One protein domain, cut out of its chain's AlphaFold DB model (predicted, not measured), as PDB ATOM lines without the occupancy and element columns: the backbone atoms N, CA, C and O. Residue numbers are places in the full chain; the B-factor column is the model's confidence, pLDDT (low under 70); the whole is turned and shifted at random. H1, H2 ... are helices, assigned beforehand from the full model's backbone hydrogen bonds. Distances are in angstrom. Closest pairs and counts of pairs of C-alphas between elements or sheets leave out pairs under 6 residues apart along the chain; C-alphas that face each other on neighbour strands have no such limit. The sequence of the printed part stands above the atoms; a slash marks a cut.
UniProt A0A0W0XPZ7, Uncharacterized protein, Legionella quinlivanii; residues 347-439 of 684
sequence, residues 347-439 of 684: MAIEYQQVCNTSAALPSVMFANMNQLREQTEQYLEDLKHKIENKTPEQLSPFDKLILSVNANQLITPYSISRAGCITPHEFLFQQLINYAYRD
ATOM      1  N   MET A 347      12.291  38.822 -48.735       87.25
ATOM      2  CA  MET A 347      13.419  39.726 -48.527       87.25
ATOM      3  C   MET A 347      12.953  41.187 -48.572       87.25
ATOM      4  O   MET A 347      12.152  41.560 -49.426       87.25
ATOM      5  N   ALA A 348      13.488  42.025 -47.684       89.06
ATOM      6  CA  ALA A 348      13.188  43.452 -47.678       89.06
ATOM      7  C   ALA A 348      13.594  44.107 -49.014       89.06
ATOM      8  O   ALA A 348      14.596  43.726 -49.628       89.06
ATOM      9  N   ILE A 349      12.790  45.057 -49.497       86.31
ATOM     10  CA  ILE A 349      12.931  45.604 -50.854       86.31
ATOM     11  C   ILE A 349      14.239  46.378 -51.030       86.31
ATOM     12  O   ILE A 349      14.825  46.363 -52.107       86.31
ATOM     13  N   GLU A 350      14.725  47.017 -49.969       90.94
ATOM     14  CA  GLU A 350      15.989  47.742 -49.917       90.94
ATOM     15  C   GLU A 350      17.191  46.856 -50.262       90.94
ATOM     16  O   GLU A 350      18.095  47.313 -50.954       90.94
ATOM     17  N   TYR A 351      17.176  45.571 -49.892       91.50
ATOM     18  CA  TYR A 351      18.269  44.641 -50.198       91.50
ATOM     19  C   TYR A 351      18.233  44.112 -51.633       91.50
ATOM     20  O   TYR A 351      19.189  43.476 -52.070       91.50
ATOM     21  N   GLN A 352      17.155  44.406 -52.363       86.81
ATOM     22  CA  GLN A 352      16.949  44.054 -53.769       86.81
ATOM     23  C   GLN A 352      17.164  45.258 -54.704       86.81
ATOM     24  O   GLN A 352      17.061  45.132 -55.925       86.81
ATOM     25  N   GLN A 353      17.425  46.453 -54.160       87.81
ATOM     26  CA  GLN A 353      17.632  47.656 -54.962       87.81
ATOM     27  C   GLN A 353      19.015  47.644 -55.610       87.81
ATOM     28  O   GLN A 353      20.033  47.515 -54.937       87.81
ATOM     29  N   VAL A 354      19.056  47.802 -56.934       87.56
ATOM     30  CA  VAL A 354      20.314  47.848 -57.686       87.56
ATOM     31  C   VAL A 354      20.994  49.203 -57.481       87.56
ATOM     32  O   VAL A 354      20.492  50.240 -57.916       87.56
ATOM     33  N   CYS A 355      22.180  49.183 -56.883       88.06
ATOM     34  CA  CYS A 355      23.088  50.316 -56.781       88.06
ATOM     35  C   CYS A 355      24.097  50.281 -57.936       88.06
ATOM     36  O   CYS A 355      24.777  49.280 -58.156       88.06
ATOM     37  N   ASN A 356      24.234  51.391 -58.667       86.94
ATOM     38  CA  ASN A 356      25.220  51.535 -59.743       86.94
ATOM     39  C   ASN A 356      26.403  52.391 -59.273       86.94
ATOM     40  O   ASN A 356      26.390  53.619 -59.405       86.94
ATOM     41  N   THR A 357      27.440  51.747 -58.738       84.31
ATOM     42  CA  THR A 357      28.672  52.390 -58.249       84.31
ATOM     43  C   THR A 357      29.612  52.826 -59.376       84.31
ATOM     44  O   THR A 357      30.691  53.348 -59.120       84.31
ATOM     45  N   SER A 358      29.200  52.654 -60.638       80.44
ATOM     46  CA  SER A 358      29.906  53.108 -61.844       80.44
ATOM     47  C   SER A 358      29.096  54.133 -62.651       80.44
ATOM     48  O   SER A 358      29.292  54.275 -63.862       80.44
ATOM     49  N   ALA A 359      28.157  54.834 -62.006       79.69
ATOM     50  CA  ALA A 359      27.336  55.851 -62.654       79.69
ATOM     51  C   ALA A 359      28.190  56.965 -63.290       79.69
ATOM     52  O   ALA A 359      29.215  57.379 -62.750       79.69
ATOM     53  N   ALA A 360      27.747  57.480 -64.442       76.69
ATOM     54  CA  ALA A 360      28.507  58.468 -65.214       76.69
ATOM     55  C   ALA A 360      28.706  59.803 -64.475       76.69
ATOM     56  O   ALA A 360      29.732  60.460 -64.654       76.69
ATOM     57  N   LEU A 361      27.730  60.200 -63.652       81.88
ATOM     58  CA  LEU A 361      27.787  61.412 -62.841       81.88
ATOM     59  C   LEU A 361      28.426  61.104 -61.477       81.88
ATOM     60  O   LEU A 361      27.869  60.285 -60.743       81.88
ATOM     61  N   PRO A 362      29.522  61.787 -61.086       80.69
ATOM     62  CA  PRO A 362      30.200  61.523 -59.817       80.69
ATOM     63  C   PRO A 362      29.293  61.644 -58.587       80.69
ATOM     64  O   PRO A 362      29.357  60.802 -57.703       80.69
ATOM     65  N   SER A 363      28.399  62.636 -58.537       82.25
ATOM     66  CA  SER A 363      27.467  62.810 -57.412       82.25
ATOM     67  C   SER A 363      26.528  61.613 -57.227       82.25
ATOM     68  O   SER A 363      26.314  61.167 -56.104       82.25
ATOM     69  N   VAL A 364      26.011  61.063 -58.329       84.25
ATOM     70  CA  VAL A 364      25.153  59.867 -58.328       84.25
ATOM     71  C   VAL A 364      25.964  58.629 -57.963       84.25
ATOM     72  O   VAL A 364      25.514  57.808 -57.174       84.25
ATOM     73  N   MET A 365      27.180  58.514 -58.503       85.38
ATOM     74  CA  MET A 365      28.106  57.435 -58.174       85.38
ATOM     75  C   MET A 365      28.370  57.388 -56.663       85.38
ATOM     76  O   MET A 365      28.175  56.344 -56.052       85.38
ATOM     77  N   PHE A 366      28.729  58.517 -56.046       83.44
ATOM     78  CA  PHE A 366      29.004  58.585 -54.608       83.44
ATOM     79  C   PHE A 366      27.769  58.321 -53.747       83.44
ATOM     80  O   PHE A 366      27.874  57.613 -52.747       83.44
ATOM     81  N   ALA A 367      26.596  58.825 -54.146       89.62
ATOM     82  CA  ALA A 367      25.345  58.510 -53.459       89.62
ATOM     83  C   ALA A 367      25.056  57.000 -53.488       89.62
ATOM     84  O   ALA A 367      24.789  56.411 -52.444       89.62
ATOM     85  N   ASN A 368      25.210  56.357 -54.651       91.19
ATOM     86  CA  ASN A 368      25.022  54.912 -54.801       91.19
ATOM     87  C   ASN A 368      26.047  54.099 -53.998       91.19
ATOM     88  O   ASN A 368      25.708  53.048 -53.467       91.19
ATOM     89  N   MET A 369      27.296  54.567 -53.910       91.38
ATOM     90  CA  MET A 369      28.338  53.918 -53.108       91.38
ATOM     91  C   MET A 369      28.014  53.959 -51.610       91.38
ATOM     92  O   MET A 369      28.123  52.938 -50.935       91.38
ATOM     93  N   ASN A 370      27.580  55.117 -51.102       91.88
ATOM     94  CA  ASN A 370      27.182  55.263 -49.701       91.88
ATOM     95  C   ASN A 370      25.921  54.448 -49.391       91.88
ATOM     96  O   ASN A 370      25.887  53.752 -48.381       91.88
ATOM     97  N   GLN A 371      24.933  54.472 -50.291       94.38
ATOM     98  CA  GLN A 371      23.722  53.668 -50.164       94.38
ATOM     99  C   GLN A 371      24.046  52.171 -50.110       94.38
ATOM    100  O   GLN A 371      23.568  51.480 -49.212       94.38
ATOM    101  N   LEU A 372      24.880  51.671 -51.032       94.06
ATOM    102  CA  LEU A 372      25.281  50.264 -51.050       94.06
ATOM    103  C   LEU A 372      25.951  49.871 -49.732       94.06
ATOM    104  O   LEU A 372      25.616  48.831 -49.173       94.06
ATOM    105  N   ARG A 373      26.865  50.706 -49.221       94.25
ATOM    106  CA  ARG A 373      27.522  50.489 -47.927       94.25
ATOM    107  C   ARG A 373      26.500  50.358 -46.800       94.25
ATOM    108  O   ARG A 373      26.448  49.313 -46.168       94.25
ATOM    109  N   GLU A 374      25.677  51.382 -46.590       94.88
ATOM    110  CA  GLU A 374      24.731  51.454 -45.467       94.88
ATOM    111  C   GLU A 374      23.713  50.307 -45.506       94.88
ATOM    112  O   GLU A 374      23.466  49.650 -44.497       94.88
ATOM    113  N   GLN A 375      23.165  50.007 -46.687       95.88
ATOM    114  CA  GLN A 375      22.206  48.913 -46.846       95.88
ATOM    115  C   GLN A 375      22.853  47.537 -46.648       95.88
ATOM    116  O   GLN A 375      22.214  46.641 -46.101       95.88
ATOM    117  N   THR A 376      24.113  47.355 -47.056       95.62
ATOM    118  CA  THR A 376      24.843  46.092 -46.850       95.62
ATOM    119  C   THR A 376      25.212  45.900 -45.380       95.62
ATOM    120  O   THR A 376      25.092  44.790 -44.866       95.62
ATOM    121  N   GLU A 377      25.626  46.964 -44.688       95.62
ATOM    122  CA  GLU A 377      25.892  46.944 -43.246       95.62
ATOM    123  C   GLU A 377      24.643  46.546 -42.466       95.62
ATOM    124  O   GLU A 377      24.689  45.613 -41.664       95.62
ATOM    125  N   GLN A 378      23.507  47.180 -42.770       95.44
ATOM    126  CA  GLN A 378      22.233  46.812 -42.164       95.44
ATOM    127  C   GLN A 378      21.859  45.358 -42.480       95.44
ATOM    128  O   GLN A 378      21.428  44.626 -41.593       95.44
ATOM    129  N   TYR A 379      22.054  44.914 -43.726       95.00
ATOM    130  CA  TYR A 379      21.730  43.544 -44.116       95.00
ATOM    131  C   TYR A 379      22.581  42.498 -43.382       95.00
ATOM    132  O   TYR A 379      22.067  41.441 -43.011       95.00
ATOM    133  N   LEU A 380      23.866  42.782 -43.143       95.31
ATOM    134  CA  LEU A 380      24.744  41.909 -42.364       95.31
ATOM    135  C   LEU A 380      24.233  41.746 -40.927       95.31
ATOM    136  O   LEU A 380      24.175  40.622 -40.434       95.31
ATOM    137  N   GLU A 381      23.837  42.834 -40.270       94.75
ATOM    138  CA  GLU A 381      23.320  42.786 -38.896       94.75
ATOM    139  C   GLU A 381      21.963  42.062 -38.818       94.75
ATOM    140  O   GLU A 381      21.763  41.200 -37.961       94.75
ATOM    141  N   ASP A 382      21.070  42.295 -39.780       92.25
ATOM    142  CA  ASP A 382      19.817  41.542 -39.915       92.25
ATOM    143  C   ASP A 382      20.064  40.034 -40.096       92.25
ATOM    144  O   ASP A 382      19.336  39.194 -39.553       92.25
ATOM    145  N   LEU A 383      21.087  39.668 -40.875       91.25
ATOM    146  CA  LEU A 383      21.467  38.278 -41.101       91.25
ATOM    147  C   LEU A 383      22.059  37.651 -39.833       91.25
ATOM    148  O   LEU A 383      21.677  36.531 -39.487       91.25
ATOM    149  N   LYS A 384      22.917  38.375 -39.105       93.75
ATOM    150  CA  LYS A 384      23.436  37.942 -37.799       93.75
ATOM    151  C   LYS A 384      22.302  37.666 -36.822       93.75
ATOM    152  O   LYS A 384      22.234  36.562 -36.295       93.75
ATOM    153  N   HIS A 385      21.346  38.582 -36.680       92.00
ATOM    154  CA  HIS A 385      20.182  38.371 -35.817       92.00
ATOM    155  C   HIS A 385      19.347  37.150 -36.221       92.00
ATOM    156  O   HIS A 385      18.888  36.391 -35.366       92.00
ATOM    157  N   LYS A 386      19.157  36.900 -37.522       87.88
ATOM    158  CA  LYS A 386      18.483  35.674 -37.990       87.88
ATOM    159  C   LYS A 386      19.255  34.412 -37.607       87.88
ATOM    160  O   LYS A 386      18.635  33.407 -37.265       87.88
ATOM    161  N   ILE A 387      20.582  34.458 -37.660       90.25
ATOM    162  CA  ILE A 387      21.453  33.329 -37.329       90.25
ATOM    163  C   ILE A 387      21.530  33.099 -35.814       90.25
ATOM    164  O   ILE A 387      21.489  31.950 -35.391       90.25
ATOM    165  N   GLU A 388      21.561  34.149 -34.994       90.69
ATOM    166  CA  GLU A 388      21.554  34.062 -33.521       90.69
ATOM    167  C   GLU A 388      20.312  33.347 -32.968       90.69
ATOM    168  O   GLU A 388      20.356  32.762 -31.888       90.69
ATOM    169  N   ASN A 389      19.209  33.359 -33.721       88.44
ATOM    170  CA  ASN A 389      17.983  32.642 -33.375       88.44
ATOM    171  C   ASN A 389      18.035  31.131 -33.689       88.44
ATOM    172  O   ASN A 389      17.119  30.400 -33.303       88.44
ATOM    173  N   LYS A 390      19.070  30.647 -34.391       87.94
ATOM    174  CA  LYS A 390      19.299  29.215 -34.639       87.94
ATOM    175  C   LYS A 390      19.931  28.566 -33.404       87.94
ATOM    176  O   LYS A 390      20.702  29.197 -32.684       87.94
ATOM    177  N   THR A 391      19.660  27.283 -33.162       84.50
ATOM    178  CA  THR A 391      20.378  26.557 -32.099       84.50
ATOM    179  C   THR A 391      21.830  26.277 -32.517       84.50
ATOM    180  O   THR A 391      22.105  26.183 -33.716       84.50
ATOM    181  N   PRO A 392      22.784  26.105 -31.577       81.31
ATOM    182  CA  PRO A 392      24.188  25.843 -31.913       81.31
ATOM    183  C   PRO A 392      24.405  24.651 -32.858       81.31
ATOM    184  O   PRO A 392      25.330  24.664 -33.667       81.31
ATOM    185  N   GLU A 393      23.541  23.638 -32.784       79.44
ATOM    186  CA  GLU A 393      23.570  22.439 -33.628       79.44
ATOM    187  C   GLU A 393      23.075  22.698 -35.061       79.44
ATOM    188  O   GLU A 393      23.341  21.899 -35.955       79.44
ATOM    189  N   GLN A 394      22.352  23.798 -35.282       78.75
ATOM    190  CA  GLN A 394      21.832  24.222 -36.585       78.75
ATOM    191  C   GLN A 394      22.777  25.182 -37.320       78.75
ATOM    192  O   GLN A 394      22.554  25.462 -38.497       78.75
ATOM    193  N   LEU A 395      23.807  25.702 -36.645       78.12
ATOM    194  CA  LEU A 395      24.746  26.654 -37.233       78.12
ATOM    195  C   LEU A 395      25.690  25.955 -38.214       78.12
ATOM    196  O   LEU A 395      26.528  25.136 -37.817       78.12
ATOM    197  N   SER A 396      25.607  26.340 -39.488       79.75
ATOM    198  CA  SER A 396      26.600  25.942 -40.485       79.75
ATOM    199  C   SER A 396      27.971  26.578 -40.172       79.75
ATOM    200  O   SER A 396      28.058  27.574 -39.445       79.75
ATOM    201  N   PRO A 397      29.082  26.055 -40.723       79.44
ATOM    202  CA  PRO A 397      30.374  26.737 -40.643       79.44
ATOM    203  C   PRO A 397      30.321  28.183 -41.167       79.44
ATOM    204  O   PRO A 397      30.932  29.077 -40.587       79.44
ATOM    205  N   PHE A 398      29.535  28.437 -42.216       84.56
ATOM    206  CA  PHE A 398      29.382  29.766 -42.811       84.56
ATOM    207  C   PHE A 398      28.484  30.687 -41.976       84.56
ATOM    208  O   PHE A 398      28.730  31.886 -41.908       84.56
ATOM    209  N   ASP A 399      27.511  30.138 -41.243       85.94
ATOM    210  CA  ASP A 399      26.752  30.892 -40.243       85.94
ATOM    211  C   ASP A 399      27.686  31.435 -39.148       85.94
ATOM    212  O   ASP A 399      27.591  32.598 -38.762       85.94
ATOM    213  N   LYS A 400      28.643  30.618 -38.689       85.44
ATOM    214  CA  LYS A 400      29.652  31.045 -37.704       85.44
ATOM    215  C   LYS A 400      30.564  32.141 -38.250       85.44
ATOM    216  O   LYS A 400      30.933  33.033 -37.492       85.44
ATOM    217  N   LEU A 401      30.895  32.093 -39.543       87.56
ATOM    218  CA  LEU A 401      31.614  33.177 -40.211       87.56
ATOM    219  C   LEU A 401      30.805  34.472 -40.181       87.56
ATOM    220  O   LEU A 401      31.328  35.505 -39.785       87.56
ATOM    221  N   ILE A 402      29.530  34.426 -40.573       90.56
ATOM    222  CA  ILE A 402      28.671  35.618 -40.593       90.56
ATOM    223  C   ILE A 402      28.597  36.260 -39.201       90.56
ATOM    224  O   ILE A 402      28.649  37.484 -39.088       90.56
ATOM    225  N   LEU A 403      28.529  35.449 -38.141       89.88
ATOM    226  CA  LEU A 403      28.542  35.939 -36.761       89.88
ATOM    227  C   LEU A 403      29.884  36.562 -36.341       89.88
ATOM    228  O   LEU A 403      29.885  37.458 -35.500       89.88
ATOM    229  N   SER A 404      31.018  36.106 -36.884       87.38
ATOM    230  CA  SER A 404      32.352  36.555 -36.454       87.38
ATOM    231  C   SER A 404      32.871  37.790 -37.192       87.38
ATOM    232  O   SER A 404      33.738  38.493 -36.669       87.38
ATOM    233  N   VAL A 405      32.363  38.065 -38.395       88.31
ATOM    234  CA  VAL A 405      32.854  39.157 -39.246       88.31
ATOM    235  C   VAL A 405      32.213  40.502 -38.922       88.31
ATOM    236  O   VAL A 405      31.020  40.624 -38.629       88.31
ATOM    237  N   ASN A 406      33.013  41.556 -39.045       88.44
ATOM    238  CA  ASN A 406      32.560  42.936 -38.935       88.44
ATOM    239  C   ASN A 406      32.425  43.587 -40.314       88.44
ATOM    240  O   ASN A 406      33.192  43.303 -41.235       88.44
ATOM    241  N   ALA A 407      31.488  44.529 -40.436       86.94
ATOM    242  CA  ALA A 407      31.243  45.275 -41.668       86.94
ATOM    243  C   ALA A 407      32.515  45.889 -42.273       86.94
ATOM    244  O   ALA A 407      32.764  45.739 -43.464       86.94
ATOM    245  N   ASN A 408      33.366  46.511 -41.452       81.69
ATOM    246  CA  ASN A 408      34.608  47.152 -41.896       81.69
ATOM    247  C   ASN A 408      35.648  46.178 -42.484       81.69
ATOM    248  O   ASN A 408      36.565  46.624 -43.171       81.69
ATOM    249  N   GLN A 409      35.522  44.872 -42.223       80.19
ATOM    250  CA  GLN A 409      36.383  43.837 -42.801       80.19
ATOM    251  C   GLN A 409      35.904  43.390 -44.189       80.19
ATOM    252  O   GLN A 409      36.710  42.936 -44.998       80.19
ATOM    253  N   LEU A 410      34.604  43.515 -44.466       81.56
ATOM    254  CA  LEU A 410      33.972  43.096 -45.723       81.56
ATOM    255  C   LEU A 410      33.798  44.271 -46.696       81.56
ATOM    256  O   LEU A 410      34.012  44.159 -47.904       81.56
ATOM    257  N   ILE A 411      33.399  45.421 -46.163       86.25
ATOM    258  CA  ILE A 411      32.905  46.572 -46.906       86.25
ATOM    259  C   ILE A 411      33.984  47.655 -46.879       86.25
ATOM    260  O   ILE A 411      34.064  48.487 -45.976       86.25
ATOM    261  N   THR A 412      34.857  47.622 -47.883       77.56
ATOM    262  CA  THR A 412      35.954  48.583 -48.036       77.56
ATOM    263  C   THR A 412      35.606  49.614 -49.114       77.56
ATOM    264  O   THR A 412      34.856  49.302 -50.047       77.56
ATOM    265  N   PRO A 413      36.189  50.829 -49.078       72.00
ATOM    266  CA  PRO A 413      36.040  51.789 -50.174       72.00
ATOM    267  C   PRO A 413      36.441  51.191 -51.529       72.00
ATOM    268  O   PRO A 413      35.833  51.489 -52.560       72.00
ATOM    269  N   TYR A 414      37.442  50.304 -51.518       71.56
ATOM    270  CA  TYR A 414      37.867  49.564 -52.695       71.56
ATOM    271  C   TYR A 414      36.760  48.634 -53.209       71.56
ATOM    272  O   TYR A 414      36.344  48.812 -54.353       71.56
ATOM    273  N   SER A 415      36.226  47.722 -52.385       74.94
ATOM    274  CA  SER A 415      35.204  46.759 -52.827       74.94
ATOM    275  C   SER A 415      33.919  47.440 -53.313       74.94
ATOM    276  O   SER A 415      33.416  47.091 -54.382       74.94
ATOM    277  N   ILE A 416      33.457  48.500 -52.639       81.56
ATOM    278  CA  ILE A 416      32.285  49.282 -53.078       81.56
ATOM    279  C   ILE A 416      32.525  49.932 -54.452       81.56
ATOM    280  O   ILE A 416      31.681  49.849 -55.348       81.56
ATOM    281  N   SER A 417      33.687  50.565 -54.651       75.12
ATOM    282  CA  SER A 417      34.002  51.281 -55.903       75.12
ATOM    283  C   SER A 417      34.091  50.372 -57.130       75.12
ATOM    284  O   SER A 417      34.084  50.844 -58.266       75.12
ATOM    285  N   ARG A 418      34.206  49.063 -56.898       73.12
ATOM    286  CA  ARG A 418      34.402  48.036 -57.921       73.12
ATOM    287  C   ARG A 418      33.141  47.230 -58.215       73.12
ATOM    288  O   ARG A 418      33.089  46.604 -59.269       73.12
ATOM    289  N   ALA A 419      32.138  47.300 -57.341       78.12
ATOM    290  CA  ALA A 419      30.959  46.444 -57.394       78.12
ATOM    291  C   ALA A 419      30.125  46.596 -58.686       78.12
ATOM    292  O   ALA A 419      29.470  45.652 -59.125       78.12
ATOM    293  N   GLY A 420      30.196  47.758 -59.346       81.25
ATOM    294  CA  GLY A 420      29.520  47.997 -60.618       81.25
ATOM    295  C   GLY A 420      28.027  48.225 -60.414       81.25
ATOM    296  O   GLY A 420      27.639  49.192 -59.768       81.25
ATOM    297  N   CYS A 421      27.188  47.374 -61.003       83.56
ATOM    298  CA  CYS A 421      25.743  47.364 -60.762       83.56
ATOM    299  C   CYS A 421      25.409  46.143 -59.908       83.56
ATOM    300  O   CYS A 421      25.578  45.022 -60.381       83.56
ATOM    301  N   ILE A 422      24.980  46.360 -58.668       87.88
ATOM    302  CA  ILE A 422      24.800  45.277 -57.699       87.88
ATOM    303  C   ILE A 422      23.742  45.631 -56.654       87.88
ATOM    304  O   ILE A 422      23.533  46.807 -56.360       87.88
ATOM    305  N   THR A 423      23.103  44.629 -56.064       90.62
ATOM    306  CA  THR A 423      22.254  44.803 -54.875       90.62
ATOM    307  C   THR A 423      23.039  44.620 -53.569       90.62
ATOM    308  O   THR A 423      24.079  43.957 -53.573       90.62
ATOM    309  N   PRO A 424      22.555  45.137 -52.424       92.88
ATOM    310  CA  PRO A 424      23.149  44.833 -51.119       92.88
ATOM    311  C   PRO A 424      23.222  43.327 -50.816       92.88
ATOM    312  O   PRO A 424      24.212  42.861 -50.254       92.88
ATOM    313  N   HIS A 425      22.214  42.549 -51.233       92.25
ATOM    314  CA  HIS A 425      22.201  41.095 -51.054       92.25
ATOM    315  C   HIS A 425      23.335  40.399 -51.816       92.25
ATOM    316  O   HIS A 425      24.109  39.636 -51.233       92.25
ATOM    317  N   GLU A 426      23.468  40.701 -53.108       90.81
ATOM    318  CA  GLU A 426      24.536  40.169 -53.957       90.81
ATOM    319  C   GLU A 426      25.918  40.628 -53.487       90.81
ATOM    320  O   GLU A 426      26.858  39.836 -53.464       90.81
ATOM    321  N   PHE A 427      26.046  41.896 -53.085       91.25
ATOM    322  CA  PHE A 427      27.311  42.439 -52.611       91.25
ATOM    323  C   PHE A 427      27.757  41.753 -51.321       91.25
ATOM    324  O   PHE A 427      28.901  41.304 -51.252       91.25
ATOM    325  N   LEU A 428      26.862  41.586 -50.336       92.75
ATOM    326  CA  LEU A 428      27.190  40.872 -49.100       92.75
ATOM    327  C   LEU A 428      27.599  39.420 -49.377       92.75
ATOM    328  O   LEU A 428      28.613  38.965 -48.848       92.75
ATOM    329  N   PHE A 429      26.850  38.717 -50.234       91.69
ATOM    330  CA  PHE A 429      27.164  37.346 -50.642       91.69
ATOM    331  C   PHE A 429      28.588  37.249 -51.217       91.69
ATOM    332  O   PHE A 429      29.391  36.430 -50.769       91.69
ATOM    333  N   GLN A 430      28.942  38.142 -52.145       88.00
ATOM    334  CA  GLN A 430      30.278  38.185 -52.743       88.00
ATOM    335  C   GLN A 430      31.373  38.525 -51.729       88.00
ATOM    336  O   GLN A 430      32.418  37.876 -51.730       88.00
ATOM    337  N   GLN A 431      31.152  39.518 -50.858       87.00
ATOM    338  CA  GLN A 431      32.168  39.926 -49.886       87.00
ATOM    339  C   GLN A 431      32.427  38.839 -48.842       87.00
ATOM    340  O   GLN A 431      33.579  38.626 -48.477       87.00
ATOM    341  N   LEU A 432      31.396  38.110 -48.403       88.69
ATOM    342  CA  LEU A 432      31.569  36.977 -47.493       88.69
ATOM    343  C   LEU A 432      32.341  35.832 -48.147       88.69
ATOM    344  O   LEU A 432      33.210  35.254 -47.502       88.69
ATOM    345  N   ILE A 433      32.083  35.531 -49.426       84.94
ATOM    346  CA  ILE A 433      32.857  34.520 -50.158       84.94
ATOM    347  C   ILE A 433      34.307  34.971 -50.333       84.94
ATOM    348  O   ILE A 433      35.216  34.201 -50.032       84.94
ATOM    349  N   ASN A 434      34.543  36.212 -50.767       79.56
ATOM    350  CA  ASN A 434      35.898  36.750 -50.897       79.56
ATOM    351  C   ASN A 434      36.627  36.734 -49.544       79.56
ATOM    352  O   ASN A 434      37.798  36.379 -49.495       79.56
ATOM    353  N   TYR A 435      35.949  37.072 -48.443       81.00
ATOM    354  CA  TYR A 435      36.525  37.016 -47.099       81.00
ATOM    355  C   TYR A 435      36.853  35.582 -46.671       81.00
ATOM    356  O   TYR A 435      37.980  35.315 -46.267       81.00
ATOM    357  N   ALA A 436      35.903  34.654 -46.820       77.81
ATOM    358  CA  ALA A 436      36.091  33.234 -46.526       77.81
ATOM    359  C   ALA A 436      37.258  32.628 -47.314       77.81
ATOM    360  O   ALA A 436      37.982  31.787 -46.798       77.81
ATOM    361  N   TYR A 437      37.437  33.064 -48.558       69.94
ATOM    362  CA  TYR A 437      38.485  32.561 -49.436       69.94
ATOM    363  C   TYR A 437      39.853  33.212 -49.189       69.94
ATOM    364  O   TYR A 437      40.882  32.600 -49.453       69.94
ATOM    365  N   ARG A 438      39.878  34.452 -48.680       65.69
ATOM    366  CA  ARG A 438      41.099  35.149 -48.234       65.69
ATOM    367  C   ARG A 438      41.625  34.645 -46.897       65.69
ATOM    368  O   ARG A 438      42.746  35.001 -46.526       65.69
ATOM    369  N   ASP A 439      40.809  33.911 -46.148       65.94
ATOM    370  CA  ASP A 439      41.228  33.315 -44.893       65.94
ATOM    371  C   ASP A 439      42.431  32.403 -45.158       65.94
ATOM    372  O   ASP A 439      42.312  31.370 -45.816       65.94
TER     373      ASP A 439
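AT A GLANCE: This is residues 347 to 439 of the 684 residues of an uncharacterized protein of Legionella quinlivanii (UniProt A0A0W0XPZ7). One long helix, H2, makes the long axis; after it the chain folds back alongside through short H3, H4 and H5, then H6 runs off crosswise from H2's middle, where small H1 also packs. The 93 printed residues, all helix in class, hold six named helices, H1 to H6 in order, and no named strand. The whole is compact, radius of gyration of the C-alphas 13.9 A, spanning 49 by 29 by 16 A.

IN THESE COORDINATES: H1 is residues 349 to 352, from C-alpha 349 at (12.931, 45.604, -50.854). H2, 362 to 388, is 39.0 A long. H3 is 397 to 404, H4 407 to 410, H5 413 to 418. H6, 424 to 438, 20.6 A, ends with C-alpha 438 at (41.099, 35.149, -48.234).

HOW THE PARTS SIT: H2, the hub, touches H1 (Tyr 351 and Gln 375 have the closest C-alphas, 6.7 A), H3 (Lys 384 and Leu 403, 5.6 A; steep tilt, 67 degrees), H5 (Met 369 and Ile 416, 6.1 A) and H6 (Thr 376 and Pro 424, 4.8 A; only just about perpendicular, 73 degrees). H4 touches H6. Every O i to N i+4 pair is within hydrogen-bond range in H2, H3, H5 and H6; H1 and H4 are too short for one.

THE WHOLE: The farthest C-alphas, Leu 361 and Glu 393, are 48.9 A apart. The printed part has no cut and no long link; residues 437 to 439 are under pLDDT 70.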